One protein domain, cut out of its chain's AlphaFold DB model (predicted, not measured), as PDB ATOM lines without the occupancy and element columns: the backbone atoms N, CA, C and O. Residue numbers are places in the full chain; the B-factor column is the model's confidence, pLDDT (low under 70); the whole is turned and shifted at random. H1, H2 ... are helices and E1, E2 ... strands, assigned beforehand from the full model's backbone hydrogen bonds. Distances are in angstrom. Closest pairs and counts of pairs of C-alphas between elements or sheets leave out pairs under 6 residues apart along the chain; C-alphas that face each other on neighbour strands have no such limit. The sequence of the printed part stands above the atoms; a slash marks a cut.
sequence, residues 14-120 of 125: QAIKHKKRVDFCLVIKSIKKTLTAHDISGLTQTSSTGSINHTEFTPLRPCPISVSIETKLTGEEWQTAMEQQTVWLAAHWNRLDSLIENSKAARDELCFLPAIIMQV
ATOM      1  N   GLN A  14      12.336 -18.171  13.546       60.38
ATOM      2  CA  GLN A  14      11.301 -17.142  13.391       60.38
ATOM      3  C   GLN A  14      10.040 -17.464  14.206       60.38
ATOM      4  O   GLN A  14       9.480 -16.566  14.837       60.38
ATOM      5  N   ALA A  15       9.633 -18.735  14.278       61.91
ATOM      6  CA  ALA A  15       8.538 -19.187  15.137       61.91
ATOM      7  C   ALA A  15       8.802 -18.851  16.618       61.91
ATOM      8  O   ALA A  15       7.893 -18.427  17.335       61.91
ATOM      9  N   ILE A  16      10.070 -18.946  17.037       63.53
ATOM     10  CA  ILE A  16      10.543 -18.577  18.378       63.53
ATOM     11  C   ILE A  16      10.531 -17.049  18.562       63.53
ATOM     12  O   ILE A  16      10.031 -16.551  19.571       63.53
ATOM     13  N   LYS A  17      11.028 -16.281  17.578       59.47
ATOM     14  CA  LYS A  17      11.082 -14.806  17.645       59.47
ATOM     15  C   LYS A  17       9.706 -14.150  17.754       59.47
ATOM     16  O   LYS A  17       9.569 -13.160  18.468       59.47
ATOM     17  N   HIS A  18       8.690 -14.690  17.084       60.53
ATOM     18  CA  HIS A  18       7.359 -14.077  17.044       60.53
ATOM     19  C   HIS A  18       6.388 -14.575  18.123       60.53
ATOM     20  O   HIS A  18       5.227 -14.179  18.087       60.53
ATOM     21  N   LYS A  19       6.831 -15.414  19.081       66.38
ATOM     22  CA  LYS A  19       5.986 -15.960  20.169       66.38
ATOM     23  C   LYS A  19       4.621 -16.443  19.651       66.38
ATOM     24  O   LYS A  19       3.583 -16.128  20.237       66.38
ATOM     25  N   LYS A  20       4.639 -17.148  18.513       72.88
ATOM     26  CA  LYS A  20       3.433 -17.596  17.807       72.88
ATOM     27  C   LYS A  20       2.585 -18.446  18.766       72.88
ATOM     28  O   LYS A  20       3.120 -19.280  19.502       72.88
ATOM     29  N   ARG A  21       1.286 -18.166  18.808       82.50
ATOM     30  CA  ARG A  21       0.317 -18.705  19.770       82.50
ATOM     31  C   ARG A  21      -1.071 -18.721  19.143       82.50
ATOM     32  O   ARG A  21      -1.242 -18.169  18.063       82.50
ATOM     33  N   VAL A  22      -2.016 -19.323  19.853       87.12
ATOM     34  CA  VAL A  22      -3.449 -19.247  19.553       87.12
ATOM     35  C   VAL A  22      -4.197 -18.651  20.741       87.12
ATOM     36  O   VAL A  22      -3.725 -18.756  21.880       87.12
ATOM     37  N   ASP A  23      -5.346 -18.030  20.488       90.06
ATOM     38  CA  ASP A  23      -6.162 -17.402  21.534       90.06
ATOM     39  C   ASP A  23      -6.803 -18.428  22.475       90.06
ATOM     40  O   ASP A  23      -6.789 -18.253  23.698       90.06
ATOM     41  N   PHE A  24      -7.332 -19.524  21.921       92.62
ATOM     42  CA  PHE A  24      -7.981 -20.576  22.701       92.62
ATOM     43  C   PHE A  24      -7.562 -21.976  22.252       92.62
ATOM     44  O   PHE A  24      -7.189 -22.224  21.105       92.62
ATOM     45  N   CYS A  25      -7.665 -22.923  23.183       95.00
ATOM     46  CA  CYS A  25      -7.530 -24.347  22.912       95.00
ATOM     47  C   CYS A  25      -8.692 -25.098  23.556       95.00
ATOM     48  O   CYS A  25      -9.022 -24.854  24.719       95.00
ATOM     49  N   LEU A  26      -9.259 -26.054  22.825       95.56
ATOM     50  CA  LEU A  26     -10.052 -27.121  23.426       95.56
ATOM     51  C   LEU A  26      -9.113 -28.272  23.762       95.56
ATOM     52  O   LEU A  26      -8.199 -28.584  22.997       95.56
ATOM     53  N   VAL A  27      -9.319 -28.873  24.929       95.81
ATOM     54  CA  VAL A  27      -8.463 -29.947  25.427       95.81
ATOM     55  C   VAL A  27      -9.281 -31.139  25.872       95.81
ATOM     56  O   VAL A  27     -10.396 -30.996  26.378       95.81
ATOM     57  N   ILE A  28      -8.683 -32.316  25.754       92.81
ATOM     58  CA  ILE A  28      -9.218 -33.542  26.333       92.81
ATOM     59  C   ILE A  28      -8.653 -33.665  27.748       92.81
ATOM     60  O   ILE A  28      -7.448 -33.568  27.964       92.81
ATOM     61  N   LYS A  29      -9.520 -33.861  28.741       92.56
ATOM     62  CA  LYS A  29      -9.091 -34.162  30.110       92.56
ATOM     63  C   LYS A  29      -9.294 -35.640  30.379       92.56
ATOM     64  O   LYS A  29     -10.413 -36.135  30.302       92.56
ATOM     65  N   SER A  30      -8.218 -36.330  30.741       90.56
ATOM     66  CA  SER A  30      -8.315 -37.711  31.199       90.56
ATOM     67  C   SER A  30      -9.089 -37.790  32.514       90.56
ATOM     68  O   SER A  30      -8.869 -36.986  33.428       90.56
ATOM     69  N   ILE A  31      -9.933 -38.809  32.651       91.94
ATOM     70  CA  ILE A  31     -10.586 -39.124  33.921       91.94
ATOM     71  C   ILE A  31      -9.525 -39.676  34.881       91.94
ATOM     72  O   ILE A  31      -8.758 -40.571  34.525       91.94
ATOM     73  N   LYS A  32      -9.456 -39.137  36.103       90.56
ATOM     74  CA  LYS A  32      -8.471 -39.567  37.111       90.56
ATOM     75  C   LYS A  32      -8.576 -41.076  37.373       90.56
ATOM     76  O   LYS A  32      -9.673 -41.622  37.364       90.56
ATOM     77  N   LYS A  33      -7.442 -41.712  37.690       92.25
ATOM     78  CA  LYS A  33      -7.326 -43.155  37.995       92.25
ATOM     79  C   LYS A  33      -7.649 -44.099  36.822       92.25
ATOM     80  O   LYS A  33      -7.829 -45.290  37.043       92.25
ATOM     81  N   THR A  34      -7.708 -43.590  35.592       95.25
ATOM     82  CA  THR A  34      -7.753 -44.424  34.379       95.25
ATOM     83  C   THR A  34      -6.343 -44.727  33.873       95.25
ATOM     84  O   THR A  34      -5.408 -43.983  34.184       95.25
ATOM     85  N   LEU A  35      -6.197 -45.778  33.057       94.75
ATOM     86  CA  LEU A  35      -4.940 -46.079  32.357       94.75
ATOM     87  C   LEU A  35      -4.492 -44.889  31.500       94.75
ATOM     88  O   LEU A  35      -3.366 -44.436  31.630       94.75
ATOM     89  N   THR A  36      -5.414 -44.261  30.767       93.19
ATOM     90  CA  THR A  36      -5.124 -43.059  29.972       93.19
ATOM     91  C   THR A  36      -4.535 -41.917  30.805       93.19
ATOM     92  O   THR A  36      -3.599 -41.254  30.367       93.19
ATOM     93  N   ALA A  37      -5.056 -41.670  32.013       94.19
ATOM     94  CA  ALA A  37      -4.497 -40.647  32.901       94.19
ATOM     95  C   ALA A  37      -3.089 -41.009  33.396       94.19
ATOM     96  O   ALA A  37      -2.249 -40.123  33.563       94.19
ATOM     97  N   HIS A  38      -2.837 -42.296  33.639       95.06
ATOM     98  CA  HIS A  38      -1.516 -42.796  33.994       95.06
ATOM     99  C   HIS A  38      -0.529 -42.623  32.830       95.06
ATOM    100  O   HIS A  38       0.535 -42.044  33.030       95.06
ATOM    101  N   ASP A  39      -0.912 -43.020  31.617       93.88
ATOM    102  CA  ASP A  39      -0.064 -42.942  30.425       93.88
ATOM    103  C   ASP A  39       0.282 -41.493  30.074       93.88
ATOM    104  O   ASP A  39       1.449 -41.159  29.887       93.88
ATOM    105  N   ILE A  40      -0.705 -40.592  30.097       94.44
ATOM    106  CA  ILE A  40      -0.483 -39.151  29.911       94.44
ATOM    107  C   ILE A  40       0.482 -38.598  30.963       94.44
ATOM    108  O   ILE A  40       1.366 -37.803  30.636       94.44
ATOM    109  N   SER A  41       0.332 -39.003  32.227       93.69
ATOM    110  CA  SER A  41       1.237 -38.587  33.300       93.69
ATOM    111  C   SER A  41       2.657 -39.104  33.064       93.69
ATOM    112  O   SER A  41       3.610 -38.339  33.211       93.69
ATOM    113  N   GLY A  42       2.795 -40.362  32.637       94.31
ATOM    114  CA  GLY A  42       4.070 -40.965  32.257       94.31
ATOM    115  C   GLY A  42       4.747 -40.187  31.130       94.31
ATOM    116  O   GLY A  42       5.868 -39.721  31.307       94.31
ATOM    117  N   LEU A  43       4.032 -39.940  30.027       93.56
ATOM    118  CA  LEU A  43       4.523 -39.148  28.893       93.56
ATOM    119  C   LEU A  43       4.897 -37.715  29.288       93.56
ATOM    120  O   LEU A  43       5.861 -37.150  28.774       93.56
ATOM    121  N   THR A  44       4.140 -37.106  30.203       93.44
ATOM    122  CA  THR A  44       4.443 -35.764  30.718       93.44
ATOM    123  C   THR A  44       5.748 -35.769  31.514       93.44
ATOM    124  O   THR A  44       6.552 -34.861  31.349       93.44
ATOM    125  N   GLN A  45       5.973 -36.781  32.358       93.06
ATOM    126  CA  GLN A  45       7.158 -36.889  33.218       93.06
ATOM    127  C   GLN A  45       8.432 -37.251  32.451       93.06
ATOM    128  O   GLN A  45       9.507 -36.779  32.812       93.06
ATOM    129  N   THR A  46       8.326 -38.073  31.405       90.69
ATOM    130  CA  THR A  46       9.475 -38.479  30.580       90.69
ATOM    131  C   THR A  46       9.802 -37.476  29.472       90.69
ATOM    132  O   THR A  46      10.892 -37.518  28.904       90.69
ATOM    133  N   SER A  47       8.886 -36.552  29.166       90.50
ATOM    134  CA  SER A  47       9.113 -35.474  28.204       90.50
ATOM    135  C   SER A  47      10.192 -34.501  28.682       90.50
ATOM    136  O   SER A  47      10.111 -33.969  29.788       90.50
ATOM    137  N   SER A  48      11.135 -34.159  27.798       87.06
ATOM    138  CA  SER A  48      12.158 -33.132  28.049       87.06
ATOM    139  C   SER A  48      11.568 -31.758  28.388       87.06
ATOM    140  O   SER A  48      12.184 -30.984  29.116       87.06
ATOM    141  N   THR A  49      10.362 -31.459  27.896       89.81
ATOM    142  CA  THR A  49       9.647 -30.200  28.154       89.81
ATOM    143  C   THR A  49       8.614 -30.319  29.275       89.81
ATOM    144  O   THR A  49       7.891 -29.364  29.569       89.81
ATOM    145  N   GLY A  50       8.485 -31.497  29.894       93.50
ATOM    146  CA  GLY A  50       7.465 -31.760  30.906       93.50
ATOM    147  C   GLY A  50       6.033 -31.639  30.369       93.50
ATOM    148  O   GLY A  50       5.128 -31.287  31.122       93.50
ATOM    149  N   SER A  51       5.835 -31.813  29.059       95.62
ATOM    150  CA  SER A  51       4.562 -31.592  28.366       95.62
ATOM    151  C   SER A  51       4.327 -32.655  27.301       95.62
ATOM    152  O   SER A  51       5.252 -33.028  26.569       95.62
ATOM    153  N   ILE A  52       3.083 -33.112  27.162       95.50
ATOM    154  CA  ILE A  52       2.660 -33.897  25.991       95.50
ATOM    155  C   ILE A  52       2.321 -33.002  24.795       95.50
ATOM    156  O   ILE A  52       2.229 -33.481  23.675       95.50
ATOM    157  N   ASN A  53       2.182 -31.695  25.015       95.69
ATOM    158  CA  ASN A  53       1.943 -30.724  23.958       95.69
ATOM    159  C   ASN A  53       3.245 -30.046  23.528       95.69
ATOM    160  O   ASN A  53       4.273 -30.095  24.205       95.69
ATOM    161  N   HIS A  54       3.180 -29.338  22.406       94.88
ATOM    162  CA  HIS A  54       4.283 -28.545  21.864       94.88
ATOM    163  C   HIS A  54       4.529 -27.228  22.633       94.88
ATOM    164  O   HIS A  54       5.321 -26.391  22.205       94.88
ATOM    165  N   THR A  55       3.849 -27.028  23.766       93.94
ATOM    166  CA  THR A  55       3.947 -25.860  24.648       93.94
ATOM    167  C   THR A  55       4.235 -26.295  26.081       93.94
ATOM    168  O   THR A  55       3.719 -27.306  26.556       93.94
ATOM    169  N   GLU A  56       5.023 -25.499  26.796       92.69
ATOM    170  CA  GLU A  56       5.358 -25.717  28.209       92.69
ATOM    171  C   GLU A  56       4.363 -25.054  29.167       92.69
ATOM    172  O   GLU A  56       4.572 -25.048  30.383       92.69
ATOM    173  N   PHE A  57       3.272 -24.490  28.644       93.19
ATOM    174  CA  PHE A  57       2.264 -23.821  29.451       93.19
ATOM    175  C   PHE A  57       1.568 -24.804  30.392       93.19
ATOM    176  O   PHE A  57       0.835 -25.693  29.958       93.19
ATOM    177  N   THR A  58       1.799 -24.632  31.695       93.56
ATOM    178  CA  THR A  58       1.438 -25.597  32.745       93.56
ATOM    179  C   THR A  58       0.007 -26.134  32.662       93.56
ATOM    180  O   THR A  58      -0.147 -27.351  32.754       93.56
ATOM    181  N   PRO A  59      -1.039 -25.311  32.432       93.12
ATOM    182  CA  PRO A  59      -2.411 -25.814  32.331       93.12
ATOM    183  C   PRO A  59      -2.649 -26.800  31.180       93.12
ATOM    184  O   PRO A  59      -3.561 -27.620  31.258       93.12
ATOM    185  N   LEU A  60      -1.836 -26.727  30.123       94.62
ATOM    186  CA  LEU A  60      -1.935 -27.596  28.954       94.62
ATOM    187  C   LEU A  60      -0.999 -28.804  29.045       94.62
ATOM    188  O   LEU A  60      -1.226 -29.767  28.330       94.62
ATOM    189  N   ARG A  61       0.016 -28.817  29.919       94.56
ATOM    190  CA  ARG A  61       1.046 -29.877  29.942       94.56
ATOM    191  C   ARG A  61       0.512 -31.316  29.916       94.56
ATOM    192  O   ARG A  61       1.071 -32.079  29.136       94.56
ATOM    193  N   PRO A  62      -0.534 -31.686  30.687       95.00
ATOM    194  CA  PRO A  62      -1.100 -33.035  30.678       95.00
ATOM    195  C   PRO A  62      -2.439 -33.125  29.920       95.00
ATOM    196  O   PRO A  62      -3.176 -34.091  30.089       95.00
ATOM    197  N   CYS A  63      -2.830 -32.101  29.161       95.69
ATOM    198  CA  CYS A  63      -4.145 -32.037  28.520       95.69
ATOM    199  C   CYS A  63      -3.958 -32.023  26.998       95.69
ATOM    200  O   CYS A  63      -3.609 -30.959  26.483       95.69
ATOM    201  N   PRO A  64      -4.162 -33.141  26.268       94.94
ATOM    202  CA  PRO A  64      -4.025 -33.143  24.813       94.94
ATOM    203  C   PRO A  64      -4.865 -32.025  24.192       94.94
ATOM    204  O   PRO A  64      -6.065 -31.929  24.471       94.94
ATOM    205  N   ILE A  65      -4.239 -31.165  23.388       96.00
ATOM    206  CA  ILE A  65      -4.955 -30.129  22.640       96.00
ATOM    207  C   ILE A  65      -5.703 -30.819  21.497       96.00
ATOM    208  O   ILE A  65      -5.087 -31.480  20.669       96.00
ATOM    209  N   SER A  66      -7.025 -30.675  21.443       94.44
ATOM    210  CA  SER A  66      -7.850 -31.257  20.378       94.44
ATOM    211  C   SER A  66      -8.226 -30.246  19.304       94.44
ATOM    212  O   SER A  66      -8.324 -30.620  18.144       94.44
ATOM    213  N   VAL A  67      -8.420 -28.974  19.668       95.00
ATOM    214  CA  VAL A  67      -8.753 -27.892  18.729       95.00
ATOM    215  C   VAL A  67      -7.972 -26.643  19.102       95.00
ATOM    216  O   VAL A  67      -7.923 -26.277  20.276       95.00
ATOM    217  N   SER A  68      -7.400 -25.970  18.107       94.94
ATOM    218  CA  SER A  68      -6.762 -24.658  18.273       94.94
ATOM    219  C   SER A  68      -7.609 -23.570  17.618       94.94
ATOM    220  O   SER A  68      -8.093 -23.756  16.506       94.94
ATOM    221  N   ILE A  69      -7.813 -22.444  18.297       93.25
ATOM    222  CA  ILE A  69      -8.713 -21.382  17.836       93.25
ATOM    223  C   ILE A  69      -7.975 -20.049  17.863       93.25
ATOM    224  O   ILE A  69      -7.473 -19.639  18.908       93.25
ATOM    225  N   GLU A  70      -7.971 -19.371  16.722       91.69
ATOM    226  CA  GLU A  70      -7.476 -18.008  16.560       91.69
ATOM    227  C   GLU A  70      -8.650 -17.073  16.269       91.69
ATOM    228  O   GLU A  70      -9.528 -17.406  15.471       91.69
ATOM    229  N   THR A  71      -8.678 -15.904  16.901       88.69
ATOM    230  CA  THR A  71      -9.708 -14.888  16.683       88.69
ATOM    231  C   THR A  71      -9.106 -13.642  16.043       88.69
ATOM    232  O   THR A  71      -8.028 -13.185  16.422       88.69
ATOM    233  N   LYS A  72      -9.790 -13.077  15.042       85.56
ATOM    234  CA  LYS A  72      -9.391 -11.823  14.388       85.56
ATOM    235  C   LYS A  72     -10.565 -10.867  14.219       85.56
ATOM    236  O   LYS A  72     -11.705 -11.278  13.993       85.56
ATOM    237  N   LEU A  73     -10.247  -9.577  14.318       80.50
ATOM    238  CA  LEU A  73     -11.147  -8.488  13.944       80.50
ATOM    239  C   LEU A  73     -11.212  -8.363  12.413       80.50
ATOM    240  O   LEU A  73     -10.319  -8.825  11.704       80.50
ATOM    241  N   THR A  74     -12.287  -7.769  11.899       72.75
ATOM    242  CA  THR A  74     -12.511  -7.571  10.464       72.75
ATOM    243  C   THR A  74     -11.454  -6.682   9.807       72.75
ATOM    244  O   THR A  74     -11.043  -5.680  10.381       72.75
ATOM    245  N   GLY A  75     -11.129  -6.979   8.545       65.69
ATOM    246  CA  GLY A  75     -10.527  -6.020   7.608       65.69
ATOM    247  C   GLY A  75      -9.058  -6.254   7.282       65.69
ATOM    248  O   GLY A  75      -8.682  -6.081   6.132       65.69
ATOM    249  N   GLU A  76      -8.247  -6.726   8.225       67.94
ATOM    250  CA  GLU A  76      -6.825  -7.036   8.022       67.94
ATOM    251  C   GLU A  76      -6.448  -8.224   8.932       67.94
ATOM    252  O   GLU A  76      -7.187  -8.526   9.863       67.94
ATOM    253  N   GLU A  77      -5.331  -8.915   8.668       77.81
ATOM    254  CA  GLU A  77      -4.771 -10.026   9.477       77.81
ATOM    255  C   GLU A  77      -5.210 -11.474   9.162       77.81
ATOM    256  O   GLU A  77      -4.738 -12.381   9.845       77.81
ATOM    257  N   TRP A  78      -6.015 -11.771   8.126       83.25
ATOM    258  CA  TRP A  78      -6.312 -13.182   7.770       83.25
ATOM    259  C   TRP A  78      -5.040 -13.977   7.451       83.25
ATOM    260  O   TRP A  78      -4.829 -15.069   7.976       83.25
ATOM    261  N   GLN A  79      -4.167 -13.415   6.614       85.19
ATOM    262  CA  GLN A  79      -2.917 -14.073   6.243       85.19
ATOM    263  C   GLN A  79      -1.987 -14.219   7.451       85.19
ATOM    264  O   GLN A  79      -1.460 -15.303   7.690       85.19
ATOM    265  N   THR A  80      -1.886 -13.181   8.284       83.19
ATOM    266  CA  THR A  80      -1.157 -13.240   9.555       83.19
ATOM    267  C   THR A  80      -1.717 -14.330  10.478       83.19
ATOM    268  O   THR A  80      -0.947 -15.068  11.092       83.19
ATOM    269  N   ALA A  81      -3.042 -14.470  10.575       85.56
ATOM    270  CA  ALA A  81      -3.707 -15.501  11.370       85.56
ATOM    271  C   ALA A  81      -3.428 -16.903  10.831       85.56
ATOM    272  O   ALA A  81      -3.078 -17.797  11.599       85.56
ATOM    273  N   MET A  82      -3.508 -17.078   9.511       87.88
ATOM    274  CA  MET A  82      -3.185 -18.332   8.839       87.88
ATOM    275  C   MET A  82      -1.727 -18.732   9.080       87.88
ATOM    276  O   MET A  82      -1.448 -19.880   9.422       87.88
ATOM    277  N   GLU A  83      -0.793 -17.787   8.977       87.00
ATOM    278  CA  GLU A  83       0.620 -18.017   9.283       87.00
ATOM    279  C   GLU A  83       0.832 -18.385  10.756       87.00
ATOM    280  O   GLU A  83       1.554 -19.335  11.063       87.00
ATOM    281  N   GLN A  84       0.198 -17.658  11.683       85.00
ATOM    282  CA  GLN A  84       0.273 -17.957  13.117       85.00
ATOM    283  C   GLN A  84      -0.249 -19.364  13.423       85.00
ATOM    284  O   GLN A  84       0.433 -20.142  14.097       85.00
ATOM    285  N   GLN A  85      -1.409 -19.710  12.871       89.56
ATOM    286  CA  GLN A  85      -2.059 -20.995  13.074       89.56
ATOM    287  C   GLN A  85      -1.286 -22.150  12.425       89.56
ATOM    288  O   GLN A  85      -1.132 -23.202  13.043       89.56
ATOM    289  N   THR A  86      -0.722 -21.948  11.233       89.88
ATOM    290  CA  THR A  86       0.096 -22.959  10.544       89.88
ATOM    291  C   THR A  86       1.357 -23.287  11.340       89.88
ATOM    292  O   THR A  86       1.678 -24.456  11.537       89.88
ATOM    293  N   VAL A  87       2.055 -22.269  11.856       90.69
ATOM    294  CA  VAL A  87       3.260 -22.475  12.674       90.69
ATOM    295  C   VAL A  87       2.930 -23.211  13.977       90.69
ATOM    296  O   VAL A  87       3.672 -24.107  14.379       90.69
ATOM    297  N   TRP A  88       1.807 -22.869  14.614       92.81
ATOM    298  CA  TRP A  88       1.313 -23.556  15.809       92.81
ATOM    299  C   TRP A  88       1.004 -25.035  15.542       92.81
ATOM    300  O   TRP A  88       1.498 -25.912  16.251       92.81
ATOM    301  N   LEU A  89       0.247 -25.330  14.482       93.00
ATOM    302  CA  LEU A  89      -0.097 -26.702  14.106       93.00
ATOM    303  C   LEU A  89       1.125 -27.526  13.721       93.00
ATOM    304  O   LEU A  89       1.218 -28.684  14.113       93.00
ATOM    305  N   ALA A  90       2.077 -26.948  12.995       92.19
ATOM    306  CA  ALA A  90       3.281 -27.672  12.621       92.19
ATOM    307  C   ALA A  90       4.125 -28.057  13.845       92.19
ATOM    308  O   ALA A  90       4.599 -29.187  13.940       92.19
ATOM    309  N   ALA A  91       4.254 -27.159  14.829       93.00
ATOM    310  CA  ALA A  91       4.894 -27.499  16.098       93.00
ATOM    311  C   ALA A  91       4.118 -28.586  16.858       93.00
ATOM    312  O   ALA A  91       4.723 -29.462  17.479       93.00
ATOM    313  N   HIS A  92       2.785 -28.560  16.787       94.25
ATOM    314  CA  HIS A  92       1.945 -29.594  17.379       94.25
ATOM    315  C   HIS A  92       2.181 -30.968  16.741       94.25
ATOM    316  O   HIS A  92       2.419 -31.933  17.467       94.25
ATOM    317  N   TRP A  93       2.207 -31.044  15.410       93.25
ATOM    318  CA  TRP A  93       2.530 -32.269  14.680       93.25
ATOM    319  C   TRP A  93       3.937 -32.778  15.001       93.25
ATOM    320  O   TRP A  93       4.080 -33.947  15.344       93.25
ATOM    321  N   ASN A  94       4.948 -31.903  15.033       92.00
ATOM    322  CA  ASN A  94       6.310 -32.285  15.434       92.00
ATOM    323  C   ASN A  94       6.345 -32.915  16.832       92.00
ATOM    324  O   ASN A  94       7.073 -33.881  17.075       92.00
ATOM    325  N   ARG A  95       5.555 -32.381  17.773       93.44
ATOM    326  CA  ARG A  95       5.460 -32.975  19.108       93.44
ATOM    327  C   ARG A  95       4.809 -34.351  19.061       93.44
ATOM    328  O   ARG A  95       5.336 -35.271  19.681       93.44
ATOM    329  N   LEU A  96       3.684 -34.497  18.371       92.56
ATOM    330  CA  LEU A  96       2.986 -35.779  18.277       92.56
ATOM    331  C   LEU A  96       3.869 -36.849  17.641       92.56
ATOM    332  O   LEU A  96       3.977 -37.947  18.175       92.56
ATOM    333  N   ASP A  97       4.600 -36.484  16.595       91.06
ATOM    334  CA  ASP A  97       5.574 -37.345  15.931       91.06
ATOM    335  C   ASP A  97       6.679 -37.826  16.872       91.06
ATOM    336  O   ASP A  97       7.053 -39.001  16.846       91.06
ATOM    337  N   SER A  98       7.163 -36.941  17.752       90.50
ATOM    338  CA  SER A  98       8.137 -37.309  18.784       90.50
ATOM    339  C   SER A  98       7.565 -38.242  19.859       90.50
ATOM    340  O   SER A  98       8.320 -39.008  20.446       90.50
ATOM    341  N   LEU A  99       6.253 -38.190  20.124       90.38
ATOM    342  CA  LEU A  99       5.587 -39.057  21.105       90.38
ATOM    343  C   LEU A  99       5.336 -40.468  20.573       90.38
ATOM    344  O   LEU A  99       5.331 -41.415  21.351       90.38
ATOM    345  N   ILE A 100       5.118 -40.599  19.267       89.12
ATOM    346  CA  ILE A 100       4.839 -41.880  18.603       89.12
ATOM    347  C   ILE A 100       6.078 -42.479  17.932       89.12
ATOM    348  O   ILE A 100       5.943 -43.403  17.134       89.12
ATOM    349  N   GLU A 101       7.265 -41.920  18.183       87.25
ATOM    350  CA  GLU A 101       8.535 -42.347  17.577       87.25
ATOM    351  C   GLU A 101       8.464 -42.446  16.037       87.25
ATOM    352  O   GLU A 101       9.033 -43.340  15.417       87.25
ATOM    353  N   ASN A 102       7.750 -41.512  15.394       78.31
ATOM    354  CA  ASN A 102       7.459 -41.513  13.952       78.31
ATOM    355  C   ASN A 102       6.677 -42.739  13.428       78.31
ATOM    356  O   ASN A 102       6.719 -43.028  12.228       78.31
ATOM    357  N   SER A 103       5.932 -43.444  14.284       88.44
ATOM    358  CA  SER A 103       5.063 -44.558  13.892       88.44
ATOM    359  C   SER A 103       4.018 -44.128  12.862       88.44
ATOM    360  O   SER A 103       3.102 -43.360  13.153       88.44
ATOM    361  N   LYS A 104       4.126 -44.669  11.642       82.94
ATOM    362  CA  LYS A 104       3.172 -44.395  10.560       82.94
ATOM    363  C   LYS A 104       1.750 -44.841  10.916       82.94
ATOM    364  O   LYS A 104       0.818 -44.090  10.673       82.94
ATOM    365  N   ALA A 105       1.592 -46.009  11.540       86.50
ATOM    366  CA  ALA A 105       0.276 -46.521  11.925       86.50
ATOM    367  C   ALA A 105      -0.447 -45.569  12.892       86.50
ATOM    368  O   ALA A 105      -1.612 -45.252  12.687       86.50
ATOM    369  N   ALA A 106       0.270 -45.035  13.886       86.25
ATOM    370  CA  ALA A 106      -0.297 -44.067  14.823       86.25
ATOM    371  C   ALA A 106      -0.625 -42.717  14.153       86.25
ATOM    372  O   ALA A 106      -1.630 -42.091  14.491       86.25
ATOM    373  N   ARG A 107       0.185 -42.269  13.179       83.38
ATOM    374  CA  ARG A 107      -0.130 -41.073  12.371       83.38
ATOM    375  C   ARG A 107      -1.413 -41.260  11.562       83.38
ATOM    376  O   ARG A 107      -2.242 -40.352  11.527       83.38
ATOM    377  N   ASP A 108      -1.568 -42.427  10.944       85.69
ATOM    378  CA  ASP A 108      -2.721 -42.748  10.104       85.69
ATOM    379  C   ASP A 108      -4.026 -42.794  10.931       85.69
ATOM    380  O   ASP A 108      -5.077 -42.397  10.430       85.69
ATOM    381  N   GLU A 109      -3.965 -43.176  12.216       88.06
ATOM    382  CA  GLU A 109      -5.113 -43.120  13.138       88.06
ATOM    383  C   GLU A 109      -5.515 -41.690  13.532       88.06
ATOM    384  O   GLU A 109      -6.707 -41.395  13.650       88.06
ATOM    385  N   LEU A 110      -4.547 -40.786  13.732       81.00
ATOM    386  CA  LEU A 110      -4.842 -39.421  14.177       81.00
ATOM    387  C   LEU A 110      -5.405 -38.538  13.056       81.00
ATOM    388  O   LEU A 110      -6.083 -37.579  13.391       81.00
ATOM    389  N   CYS A 111      -5.149 -38.883  11.784       78.00
ATOM    390  CA  CYS A 111      -5.605 -38.347  10.481       78.00
ATOM    391  C   CYS A 111      -5.770 -36.818  10.278       78.00
ATOM    392  O   CYS A 111      -5.457 -36.317   9.199       78.00
ATOM    393  N   PHE A 112      -6.240 -36.057  11.266       84.00
ATOM    394  CA  PHE A 112      -6.506 -34.629  11.215       84.00
ATOM    395  C   PHE A 112      -6.443 -33.967  12.607       84.00
ATOM    396  O   PHE A 112      -6.978 -34.475  13.590       84.00
ATOM    397  N   LEU A 113      -5.865 -32.761  12.662       88.81
ATOM    398  CA  LEU A 113      -5.933 -31.860  13.814       88.81
ATOM    399  C   LEU A 113      -6.628 -30.552  13.416       88.81
ATOM    400  O   LEU A 113      -6.071 -29.800  12.609       88.81
ATOM    401  N   PRO A 114      -7.802 -30.234  13.985       90.50
ATOM    402  CA  PRO A 114      -8.520 -29.020  13.637       90.50
ATOM    403  C   PRO A 114      -7.853 -27.762  14.184       90.50
ATOM    404  O   PRO A 114      -7.482 -27.661  15.360       90.50
ATOM    405  N   ALA A 115      -7.838 -26.747  13.328       92.12
ATOM    406  CA  ALA A 115      -7.650 -25.374  13.734       92.12
ATOM    407  C   ALA A 115      -8.714 -24.482  13.095       92.12
ATOM    408  O   ALA A 115      -9.130 -24.704  11.958       92.12
ATOM    409  N   ILE A 116      -9.204 -23.519  13.871       92.69
ATOM    410  CA  ILE A 116     -10.310 -22.645  13.495       92.69
ATOM    411  C   ILE A 116      -9.805 -21.210  13.545       92.69
ATOM    412  O   ILE A 116      -9.216 -20.796  14.543       92.69
ATOM    413  N   ILE A 117     -10.051 -20.449  12.484       90.81
ATOM    414  CA  ILE A 117      -9.912 -18.994  12.501       90.81
ATOM    415  C   ILE A 117     -11.321 -18.422  12.549       90.81
ATOM    416  O   ILE A 117     -12.107 -18.608  11.622       90.81
ATOM    417  N   MET A 118     -11.653 -17.752  13.647       89.31
ATOM    418  CA  MET A 118     -12.894 -17.001  13.772       89.31
ATOM    419  C   MET A 118     -12.635 -15.544  13.416       89.31
ATOM    420  O   MET A 118     -11.861 -14.861  14.086       89.31
ATOM    421  N   GLN A 119     -13.312 -15.064  12.379       86.94
ATOM    422  CA  GLN A 119     -13.270 -13.666  11.972       86.94
ATOM    423  C   GLN A 119     -14.614 -13.016  12.287       86.94
ATOM    424  O   GLN A 119     -15.653 -13.425  11.767       86.94
ATOM    425  N   VAL A 120     -14.606 -12.010  13.160       79.81
ATOM    426  CA  VAL A 120     -15.824 -11.258  13.479       79.81
ATOM    427  C   VAL A 120     -16.102 -10.304  12.326       79.81
ATOM    428  O   VAL A 120     -15.288  -9.429  12.056       79.81
TER     429      VAL A 120
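AT A GLANCE: This is residues 14 to 120 of the 125 residues of an uncharacterized protein of Fusarium oxysporum f. sp. pisi HDV247 (UniProt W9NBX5). Look for one long helix, H3, laid along a small three-stranded sheet and covering one of its faces, with no named helix on the other face. H2 and H4 lie near the end of H3 at Leu 99, off the sheet and apart from each other, and the short H1 is near H3 at Val 87. The printed part has 107 residues, with four named helices and three named strands in the order H1, E1, H2, E2, H3, H4, E3; the sheet is mixed, in the order E1, E2, E3, and the class is mixed, helices and strands. The whole is compact, with a radius of gyration of the C-alphas of 14.9 A, yet elongated in outline, spanning 47 by 28 by 27 A.

IN THESE COORDINATES: Find C-alpha 14 at (11.301, -17.142, 13.391), where H1, residues 14 to 17, begins. E1 follows as residues 24 to 27, and H2 as residues 35 to 46, 16.4 A long. After residues 47 to 64, which have no named element, E2 runs from residue 65 to 72 over 20.6 A. At C-alpha 78, (-6.312, -13.182, 7.770), you reach H3, residues 78 to 99, 31.4 A long. H4 is residues 104 to 110, and E3, residues 115 to 119, ends at (-13.270, -13.666, 11.972).

HOW THE PARTS SIT: Begin with the sheet, where E1 and E2 are antiparallel at 165 degrees; check N 26 and O 67, 2.9 A apart. E2 and E3 are parallel at 21 degrees, with N 118 and O 70 at 2.8 A. H3 is on this sheet at a height of 9.9 A, in two layers, a helix on one face of a sheet. It lies over E2 and E3 and runs along the strands, at 10 degrees to E2 on the local plane; its closest C-alphas to E2 are those of Ala 81 and Glu 70, 6.9 A. E2, H3, H4 and E3 form a strand-helix-strand unit, two parallel neighbour strands with helices between, and its crossover is right-handed. H3 and H4 are close but not clearly touching, the closest C-alphas being those of Asp 97 and Arg 107, 7.7 A, with a steep tilt of 51 degrees, opposite ways. H2 and H3 are also close but not clearly touching, with Leu 43 and Leu 99 closest at 7.9 A between C-alphas, and about perpendicular at 84 degrees. In H2, H3 and H4 every O i to N i+4 pair is within hydrogen-bond range; H1 is too short for one.

THE WHOLE: The C-alphas farthest apart are those of Lys 33 and Gly 75, 48.1 A, and residues 31 to 36 stand free. The printed part has no cut, and the link from H2 to E2 is long. Look for pLDDT under 70 at residues 14 to 19 and 75 to 76.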